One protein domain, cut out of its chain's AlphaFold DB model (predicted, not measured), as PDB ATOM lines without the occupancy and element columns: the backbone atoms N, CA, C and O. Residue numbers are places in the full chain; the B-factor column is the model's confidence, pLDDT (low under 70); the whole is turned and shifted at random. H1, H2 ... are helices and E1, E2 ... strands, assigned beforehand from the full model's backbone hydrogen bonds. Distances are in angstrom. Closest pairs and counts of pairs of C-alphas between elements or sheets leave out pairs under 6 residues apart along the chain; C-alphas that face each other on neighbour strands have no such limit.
ATOM      1  N   GLU A  12     -38.095 -20.954 -27.577       46.75
ATOM      2  CA  GLU A  12     -39.153 -21.919 -27.312       46.75
ATOM      3  C   GLU A  12     -38.561 -23.310 -27.574       46.75
ATOM      4  O   GLU A  12     -38.232 -23.669 -28.709       46.75
ATOM      5  N   VAL A  13     -38.304 -24.071 -26.508       50.75
ATOM      6  CA  VAL A  13     -37.779 -25.426 -26.659       50.75
ATOM      7  C   VAL A  13     -38.934 -26.252 -27.186       50.75
ATOM      8  O   VAL A  13     -39.972 -26.368 -26.536       50.75
ATOM      9  N   THR A  14     -38.749 -26.786 -28.388       40.72
ATOM     10  CA  THR A  14     -39.760 -27.428 -29.226       40.72
ATOM     11  C   THR A  14     -40.693 -28.310 -28.385       40.72
ATOM     12  O   THR A  14     -40.308 -29.368 -27.886       40.72
ATOM     13  N   GLY A  15     -41.918 -27.812 -28.170       48.56
ATOM     14  CA  GLY A  15     -42.987 -28.484 -27.427       48.56
ATOM     15  C   GLY A  15     -43.143 -28.152 -25.931       48.56
ATOM     16  O   GLY A  15     -43.897 -28.858 -25.262       48.56
ATOM     17  N   GLY A  16     -42.471 -27.144 -25.361       51.75
ATOM     18  CA  GLY A  16     -42.520 -26.878 -23.915       51.75
ATOM     19  C   GLY A  16     -42.703 -25.412 -23.524       51.75
ATOM     20  O   GLY A  16     -41.753 -24.658 -23.607       51.75
ATOM     21  N   ARG A  17     -43.899 -25.055 -23.036       70.94
ATOM     22  CA  ARG A  17     -44.282 -24.598 -21.673       70.94
ATOM     23  C   ARG A  17     -43.360 -23.687 -20.821       70.94
ATOM     24  O   ARG A  17     -43.831 -23.171 -19.812       70.94
ATOM     25  N   TYR A  18     -42.076 -23.539 -21.135       76.44
ATOM     26  CA  TYR A  18     -41.078 -22.808 -20.356       76.44
ATOM     27  C   TYR A  18     -40.040 -22.166 -21.281       76.44
ATOM     28  O   TYR A  18     -39.824 -22.590 -22.412       76.44
ATOM     29  N   TYR A  19     -39.348 -21.159 -20.769       80.94
ATOM     30  CA  TYR A  19     -38.476 -20.296 -21.547       80.94
ATOM     31  C   TYR A  19     -37.060 -20.330 -20.978       80.94
ATOM     32  O   TYR A  19     -36.893 -20.068 -19.788       80.94
ATOM     33  N   VAL A  20     -36.033 -20.604 -21.793       81.62
ATOM     34  CA  VAL A  20     -34.625 -20.579 -21.343       81.62
ATOM     35  C   VAL A  20     -33.741 -19.761 -22.274       81.62
ATOM     36  O   VAL A  20     -33.764 -19.937 -23.489       81.62
ATOM     37  N   ASN A  21     -32.926 -18.884 -21.688       80.00
ATOM     38  CA  ASN A  21     -31.936 -18.086 -22.392       80.00
ATOM     39  C   ASN A  21     -30.559 -18.709 -22.187       80.00
ATOM     40  O   ASN A  21     -30.019 -18.707 -21.078       80.00
ATOM     41  N   GLY A  22     -30.000 -19.235 -23.278       70.19
ATOM     42  CA  GLY A  22     -28.692 -19.887 -23.306       70.19
ATOM     43  C   GLY A  22     -27.531 -18.968 -22.916       70.19
ATOM     44  O   GLY A  22     -26.605 -19.405 -22.234       70.19
ATOM     45  N   ASN A  23     -27.614 -17.692 -23.298       77.44
ATOM     46  CA  ASN A  23     -26.563 -16.691 -23.101       77.44
ATOM     47  C   ASN A  23     -26.542 -16.182 -21.658       77.44
ATOM     48  O   ASN A  23     -25.500 -16.153 -21.007       77.44
ATOM     49  N   THR A  24     -27.712 -15.800 -21.139       81.38
ATOM     50  CA  THR A  24     -27.847 -15.235 -19.786       81.38
ATOM     51  C   THR A  24     -28.110 -16.292 -18.718       81.38
ATOM     52  O   THR A  24     -28.173 -15.959 -17.533       81.38
ATOM     53  N   LYS A  25     -28.258 -17.560 -19.127       85.88
ATOM     54  CA  LYS A  25     -28.642 -18.688 -18.272       85.88
ATOM     55  C   LYS A  25     -29.883 -18.363 -17.448       85.88
ATOM     56  O   LYS A  25     -29.906 -18.618 -16.253       85.88
ATOM     57  N   LYS A  26     -30.904 -17.752 -18.042       87.31
ATOM     58  CA  LYS A  26     -32.157 -17.433 -17.341       87.31
ATOM     59  C   LYS A  26     -33.257 -18.395 -17.747       87.31
ATOM     60  O   LYS A  26     -33.328 -18.757 -18.913       87.31
ATOM     61  N   VAL A  27     -34.110 -18.768 -16.802       87.62
ATOM     62  CA  VAL A  27     -35.317 -19.565 -17.034       87.62
ATOM     63  C   VAL A  27     -36.555 -18.818 -16.541       87.62
ATOM     64  O   VAL A  27     -36.504 -18.152 -15.506       87.62
ATOM     65  N   ALA A  28     -37.653 -18.924 -17.275       88.44
ATOM     66  CA  ALA A  28     -38.967 -18.418 -16.895       88.44
ATOM     67  C   ALA A  28     -40.058 -19.417 -17.307       88.44
ATOM     68  O   ALA A  28     -39.820 -20.309 -18.121       88.44
ATOM     69  N   TRP A  29     -41.258 -19.257 -16.752       87.12
ATOM     70  CA  TRP A  29     -42.427 -20.090 -17.048       87.12
ATOM     71  C   TRP A  29     -43.659 -19.211 -17.235       87.12
ATOM     72  O   TRP A  29     -43.699 -18.099 -16.712       87.12
ATOM     73  N   ASP A  30     -44.683 -19.723 -17.917       82.81
ATOM     74  CA  ASP A  30     -45.927 -18.978 -18.144       82.81
ATOM     75  C   ASP A  30     -46.684 -18.701 -16.837       82.81
ATOM     76  O   ASP A  30     -47.222 -17.613 -16.630       82.81
ATOM     77  N   THR A  31     -46.735 -19.686 -15.934       84.56
ATOM     78  CA  THR A  31     -47.543 -19.584 -14.703       84.56
ATOM     79  C   THR A  31     -46.755 -19.130 -13.474       84.56
ATOM     80  O   THR A  31     -47.344 -18.912 -12.412       84.56
ATOM     81  N   ILE A  32     -45.434 -18.954 -13.593       83.62
ATOM     82  CA  ILE A  32     -44.564 -18.522 -12.493       83.62
ATOM     83  C   ILE A  32     -44.003 -17.147 -12.805       83.62
ATOM     84  O   ILE A  32     -43.316 -16.941 -13.797       83.62
ATOM     85  N   SER A  33     -44.259 -16.203 -11.902       82.69
ATOM     86  CA  SER A  33     -43.742 -14.851 -12.044       82.69
ATOM     87  C   SER A  33     -42.218 -14.815 -11.894       82.69
ATOM     88  O   SER A  33     -41.652 -15.368 -10.943       82.69
ATOM     89  N   GLY A  34     -41.577 -14.099 -12.817       83.31
ATOM     90  CA  GLY A  34     -40.154 -13.782 -12.786       83.31
ATOM     91  C   GLY A  34     -39.287 -14.703 -13.641       83.31
ATOM     92  O   GLY A  34     -39.673 -15.806 -14.020       83.31
ATOM     93  N   ALA A  35     -38.080 -14.219 -13.923       85.75
ATOM     94  CA  ALA A  35     -37.016 -14.993 -14.541       85.75
ATOM     95  C   ALA A  35     -35.937 -15.289 -13.497       85.75
ATOM     96  O   ALA A  35     -35.554 -14.413 -12.718       85.75
ATOM     97  N   TYR A  36     -35.426 -16.513 -13.504       89.31
ATOM     98  CA  TYR A  36     -34.485 -17.020 -12.514       89.31
ATOM     99  C   TYR A  36     -33.170 -17.382 -13.192       89.31
ATOM    100  O   TYR A  36     -33.161 -17.991 -14.258       89.31
ATOM    101  N   THR A  37     -32.048 -17.010 -12.582       91.69
ATOM    102  CA  THR A  37     -30.725 -17.377 -13.096       91.69
ATOM    103  C   THR A  37     -30.407 -18.825 -12.742       91.69
ATOM    104  O   THR A  37     -30.356 -19.194 -11.570       91.69
ATOM    105  N   LEU A  38     -30.138 -19.625 -13.766       90.50
ATOM    106  CA  LEU A  38     -29.657 -20.988 -13.668       90.50
ATOM    107  C   LEU A  38     -28.206 -21.007 -13.175       90.50
ATOM    108  O   LEU A  38     -27.300 -20.430 -13.778       90.50
ATOM    109  N   LYS A  39     -27.989 -21.749 -12.093       93.56
ATOM    110  CA  LYS A  39     -26.678 -22.067 -11.509       93.56
ATOM    111  C   LYS A  39     -26.090 -23.376 -12.057       93.56
ATOM    112  O   LYS A  39     -24.986 -23.753 -11.682       93.56
ATOM    113  N   CYS A  40     -26.809 -24.061 -12.950       88.62
ATOM    114  CA  CYS A  40     -26.364 -25.259 -13.669       88.62
ATOM    115  C   CYS A  40     -26.149 -24.972 -15.167       88.62
ATOM    116  O   CYS A  40     -26.259 -23.824 -15.618       88.62
ATOM    117  N   SER A  41     -25.798 -25.995 -15.957       88.12
ATOM    118  CA  SER A  41     -25.828 -25.851 -17.413       88.12
ATOM    119  C   SER A  41     -27.277 -25.791 -17.906       88.12
ATOM    120  O   SER A  41     -28.167 -26.441 -17.362       88.12
ATOM    121  N   VAL A  42     -27.518 -25.013 -18.962       84.56
ATOM    122  CA  VAL A  42     -28.849 -24.909 -19.584       84.56
ATOM    123  C   VAL A  42     -29.349 -26.282 -20.029       84.56
ATOM    124  O   VAL A  42     -30.500 -26.620 -19.783       84.56
ATOM    125  N   TYR A  43     -28.452 -27.106 -20.572       84.69
ATOM    126  CA  TYR A  43     -28.756 -28.478 -20.962       84.69
ATOM    127  C   TYR A  43     -29.229 -29.337 -19.779       84.69
ATOM    128  O   TYR A  43     -30.261 -29.985 -19.883       84.69
ATOM    129  N   GLN A  44     -28.554 -29.271 -18.624       88.81
ATOM    130  CA  GLN A  44     -28.971 -30.005 -17.419       88.81
ATOM    131  C   GLN A  44     -30.350 -29.568 -16.914       88.81
ATOM    132  O   GLN A  44     -31.150 -30.402 -16.489       88.81
ATOM    133  N   ALA A  45     -30.635 -28.263 -16.946       89.12
ATOM    134  CA  ALA A  45     -31.951 -27.750 -16.582       89.12
ATOM    135  C   ALA A  45     -33.029 -28.258 -17.551       89.12
ATOM    136  O   ALA A  45     -34.089 -28.694 -17.106       89.12
ATOM    137  N   MET A  46     -32.746 -28.231 -18.857       85.75
ATOM    138  CA  MET A  46     -33.656 -28.701 -19.904       85.75
ATOM    139  C   MET A  46     -33.928 -30.200 -19.800       85.75
ATOM    140  O   MET A  46     -35.092 -30.574 -19.766       85.75
ATOM    141  N   GLU A  47     -32.904 -31.047 -19.664       87.88
ATOM    142  CA  GLU A  47     -33.087 -32.497 -19.485       87.88
ATOM    143  C   GLU A  47     -33.962 -32.816 -18.268       87.88
ATOM    144  O   GLU A  47     -34.831 -33.685 -18.323       87.88
ATOM    145  N   TYR A  48     -33.765 -32.086 -17.165       90.00
ATOM    146  CA  TYR A  48     -34.580 -32.263 -15.970       90.00
ATOM    147  C   TYR A  48     -36.046 -31.869 -16.197       90.00
ATOM    148  O   TYR A  48     -36.944 -32.621 -15.824       90.00
ATOM    149  N   MET A  49     -36.290 -30.704 -16.802       87.69
ATOM    150  CA  MET A  49     -37.645 -30.226 -17.097       87.69
ATOM    151  C   MET A  49     -38.342 -31.111 -18.139       87.69
ATOM    152  O   MET A  49     -39.512 -31.447 -17.980       87.69
ATOM    153  N   ASP A  50     -37.613 -31.576 -19.154       85.19
ATOM    154  CA  ASP A  50     -38.126 -32.502 -20.161       85.19
ATOM    155  C   ASP A  50     -38.502 -33.859 -19.554       85.19
ATOM    156  O   ASP A  50     -39.511 -34.438 -19.952       85.19
ATOM    157  N   GLY A  51     -37.788 -34.320 -18.522       86.56
ATOM    158  CA  GLY A  51     -38.168 -35.505 -17.745       86.56
ATOM    159  C   GLY A  51     -39.492 -35.368 -16.976       86.56
ATOM    160  O   GLY A  51     -40.074 -36.378 -16.585       86.56
ATOM    161  N   LEU A  52     -39.987 -34.142 -16.771       86.38
ATOM    162  CA  LEU A  52     -41.289 -33.857 -16.152       86.38
ATOM    163  C   LEU A  52     -42.408 -33.683 -17.196       86.38
ATOM    164  O   LEU A  52     -43.583 -33.533 -16.844       86.38
ATOM    165  N   LYS A  53     -42.089 -33.697 -18.499       80.50
ATOM    166  CA  LYS A  53     -43.115 -33.639 -19.549       80.50
ATOM    167  C   LYS A  53     -43.970 -34.906 -19.492       80.50
ATOM    168  O   LYS A  53     -43.467 -36.023 -19.470       80.50
ATOM    169  N   GLY A  54     -45.289 -34.726 -19.463       79.19
ATOM    170  CA  GLY A  54     -46.253 -35.829 -19.389       79.19
ATOM    171  C   GLY A  54     -46.507 -36.387 -17.983       79.19
ATOM    172  O   GLY A  54     -47.401 -37.212 -17.833       79.19
ATOM    173  N   THR A  55     -45.800 -35.920 -16.942       84.12
ATOM    174  CA  THR A  55     -46.070 -36.331 -15.548       84.12
ATOM    175  C   THR A  55     -47.134 -35.477 -14.859       84.12
ATOM    176  O   THR A  55     -47.615 -35.832 -13.785       84.12
ATOM    177  N   CYS A  56     -47.483 -34.332 -15.444       84.38
ATOM    178  CA  CYS A  56     -48.419 -33.360 -14.881       84.38
ATOM    179  C   CYS A  56     -49.655 -33.227 -15.776       84.38
ATOM    180  O   CYS A  56     -49.531 -33.197 -17.002       84.38
ATOM    181  N   ALA A  57     -50.839 -33.112 -15.169       83.81
ATOM    182  CA  ALA A  57     -52.101 -33.022 -15.901       83.81
ATOM    183  C   ALA A  57     -52.309 -31.629 -16.513       83.81
ATOM    184  O   ALA A  57     -52.911 -31.491 -17.579       83.81
ATOM    185  N   THR A  58     -51.776 -30.588 -15.865       87.94
ATOM    186  CA  THR A  58     -51.924 -29.192 -16.295       87.94
ATOM    187  C   THR A  58     -50.583 -28.486 -16.508       87.94
ATOM    188  O   THR A  58     -49.531 -28.924 -16.042       87.94
ATOM    189  N   GLN A  59     -50.624 -27.360 -17.227       83.81
ATOM    190  CA  GLN A  59     -49.491 -26.440 -17.394       83.81
ATOM    191  C   GLN A  59     -48.943 -25.955 -16.045       83.81
ATOM    192  O   GLN A  59     -47.746 -26.031 -15.795       83.81
ATOM    193  N   ALA A  60     -49.829 -25.486 -15.164       87.50
ATOM    194  CA  ALA A  60     -49.442 -24.892 -13.887       87.50
ATOM    195  C   ALA A  60     -48.756 -25.898 -12.950       87.50
ATOM    196  O   ALA A  60     -47.810 -25.557 -12.242       87.50
ATOM    197  N   GLU A  61     -49.208 -27.155 -12.951       90.00
ATOM    198  CA  GLU A  61     -48.554 -28.229 -12.198       90.00
ATOM    199  C   GLU A  61     -47.157 -28.531 -12.735       90.00
ATOM    200  O   GLU A  61     -46.228 -28.696 -11.944       90.00
ATOM    201  N   TYR A  62     -47.005 -28.559 -14.062       89.94
ATOM    202  CA  TYR A  62     -45.717 -28.768 -14.717       89.94
ATOM    203  C   TYR A  62     -44.719 -27.655 -14.376       89.94
ATOM    204  O   TYR A  62     -43.609 -27.943 -13.926       89.94
ATOM    205  N   ASP A  63     -45.119 -26.389 -14.515       89.44
ATOM    206  CA  ASP A  63     -44.258 -25.241 -14.207       89.44
ATOM    207  C   ASP A  63     -43.826 -25.263 -12.739       89.44
ATOM    208  O   ASP A  63     -42.648 -25.096 -12.414       89.44
ATOM    209  N   LYS A  64     -44.771 -25.547 -11.835       91.38
ATOM    210  CA  LYS A  64     -44.503 -25.653 -10.399       91.38
ATOM    211  C   LYS A  64     -43.573 -26.820 -10.072       91.38
ATOM    212  O   LYS A  64     -42.710 -26.669  -9.207       91.38
ATOM    213  N   ALA A  65     -43.720 -27.960 -10.748       92.44
ATOM    214  CA  ALA A  65     -42.823 -29.102 -10.599       92.44
ATOM    215  C   ALA A  65     -41.404 -28.763 -11.075       92.44
ATOM    216  O   ALA A  65     -40.444 -29.012 -10.343       92.44
ATOM    217  N   CYS A  66     -41.274 -28.117 -12.238       91.69
ATOM    218  CA  CYS A  66     -39.994 -27.656 -12.768       91.69
ATOM    219  C   CYS A  66     -39.316 -26.684 -11.799       91.69
ATOM    220  O   CYS A  66     -38.193 -26.928 -11.360       91.69
ATOM    221  N   TYR A  67     -40.020 -25.627 -11.391       92.81
ATOM    222  CA  TYR A  67     -39.502 -24.628 -10.461       92.81
ATOM    223  C   TYR A  67     -39.070 -25.238  -9.124       92.81
ATOM    224  O   TYR A  67     -37.943 -25.020  -8.679       92.81
ATOM    225  N   ASN A  68     -39.929 -26.044  -8.493       94.62
ATOM    226  CA  ASN A  68     -39.599 -26.682  -7.219       94.62
ATOM    227  C   ASN A  68     -38.421 -27.650  -7.355       94.62
ATOM    228  O   ASN A  68     -37.575 -27.710  -6.464       94.62
ATOM    229  N   GLY A  69     -38.345 -28.376  -8.467       94.62
ATOM    230  CA  GLY A  69     -37.266 -29.306  -8.758       94.62
ATOM    231  C   GLY A  69     -35.915 -28.622  -8.951       94.62
ATOM    232  O   GLY A  69     -34.928 -29.013  -8.323       94.62
ATOM    233  N   LEU A  70     -35.875 -27.555  -9.752       94.31
ATOM    234  CA  LEU A  70     -34.674 -26.736  -9.929       94.31
ATOM    235  C   LEU A  70     -34.254 -26.078  -8.607       94.31
ATOM    236  O   LEU A  70     -33.074 -26.098  -8.258       94.31
TER     237      LEU A  70
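This is residues 12 to 70 of the 76 residues of an uncharacterized protein of Clostridiales bacterium (UniProt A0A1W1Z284). A small two-stranded hairpin, E1 and E2, has two short helices on one side of it, H1 nearer to E1 and H2 nearer to E2, with much of the rest in loops. The long link of residues 30 to 41 folds back beside E2, where residues 36 to 37 pair with it briefly, and then leads to H1. The printed part has 59 residues, with two named strands and two named helices in the order E1, E2, H1, H2; the sheet, E1 - E2, is antiparallel. The class is mixed, helices and strands, though under half of the residues are in named elements. The whole is compact, with a radius of gyration of the C-alphas of 10.4 A and spans of 31 by 22 by 20 A.

Begin at Glu 12 and pass to C-alpha 18 at (-41.078, -22.808, -20.356), where strand E1 starts; it covers residues 18 to 21 and is 10.5 A long from first to last C-alpha. Next find strand E2 at residues 26 to 29, 10.6 A long. Helix H1 runs from C-alpha 42 at (-28.849, -24.909, -19.584) to residue 50, over 12.0 A. Helix H2, residues 59 to 70, is 16.6 A long and ends at C-alpha 70, at (-34.674, -26.736, -9.929).

Look first at the hairpin of E1 and E2, antiparallel with 165 degrees between their directions. C-alphas 18 and 29 face each other at 4.5 A; N 19 and O 28 are within hydrogen-bond range at 2.8 A, as are N 28 and O 19 at 2.9 A. Residues 26 to 27 of E2 also pair with residues 36 to 37, antiparallel. The closest C-alphas of E1 and H1 are those of Val 20 and Val 42, 7.4 A apart. For E2 and H2 the closest are those of Trp 29 and Asp 63, at 6.2 A. H1 and H2 only just touch, with 3 pairs of C-alphas within 8 A, and H2 does so with residues 66 to 70 alone. Their closest C-alphas are those of Met 49 and Cys 66, at 5.6 A. The two helices run opposite ways at a steep tilt of 46 degrees. In both H1 and H2 every O i to N i+4 pair is within hydrogen-bond range.

The two C-alphas farthest apart are those of Asn 23 and Ala 57, at 31.2 A. The printed part has no cut. The link from E1 to E2 is tight, that from H1 to H2 is short, and that from E2 to H1, with 12 residues, is long. Mean pLDDT of the printed part is 82.8; look to residues 12 to 16 for the values under 70.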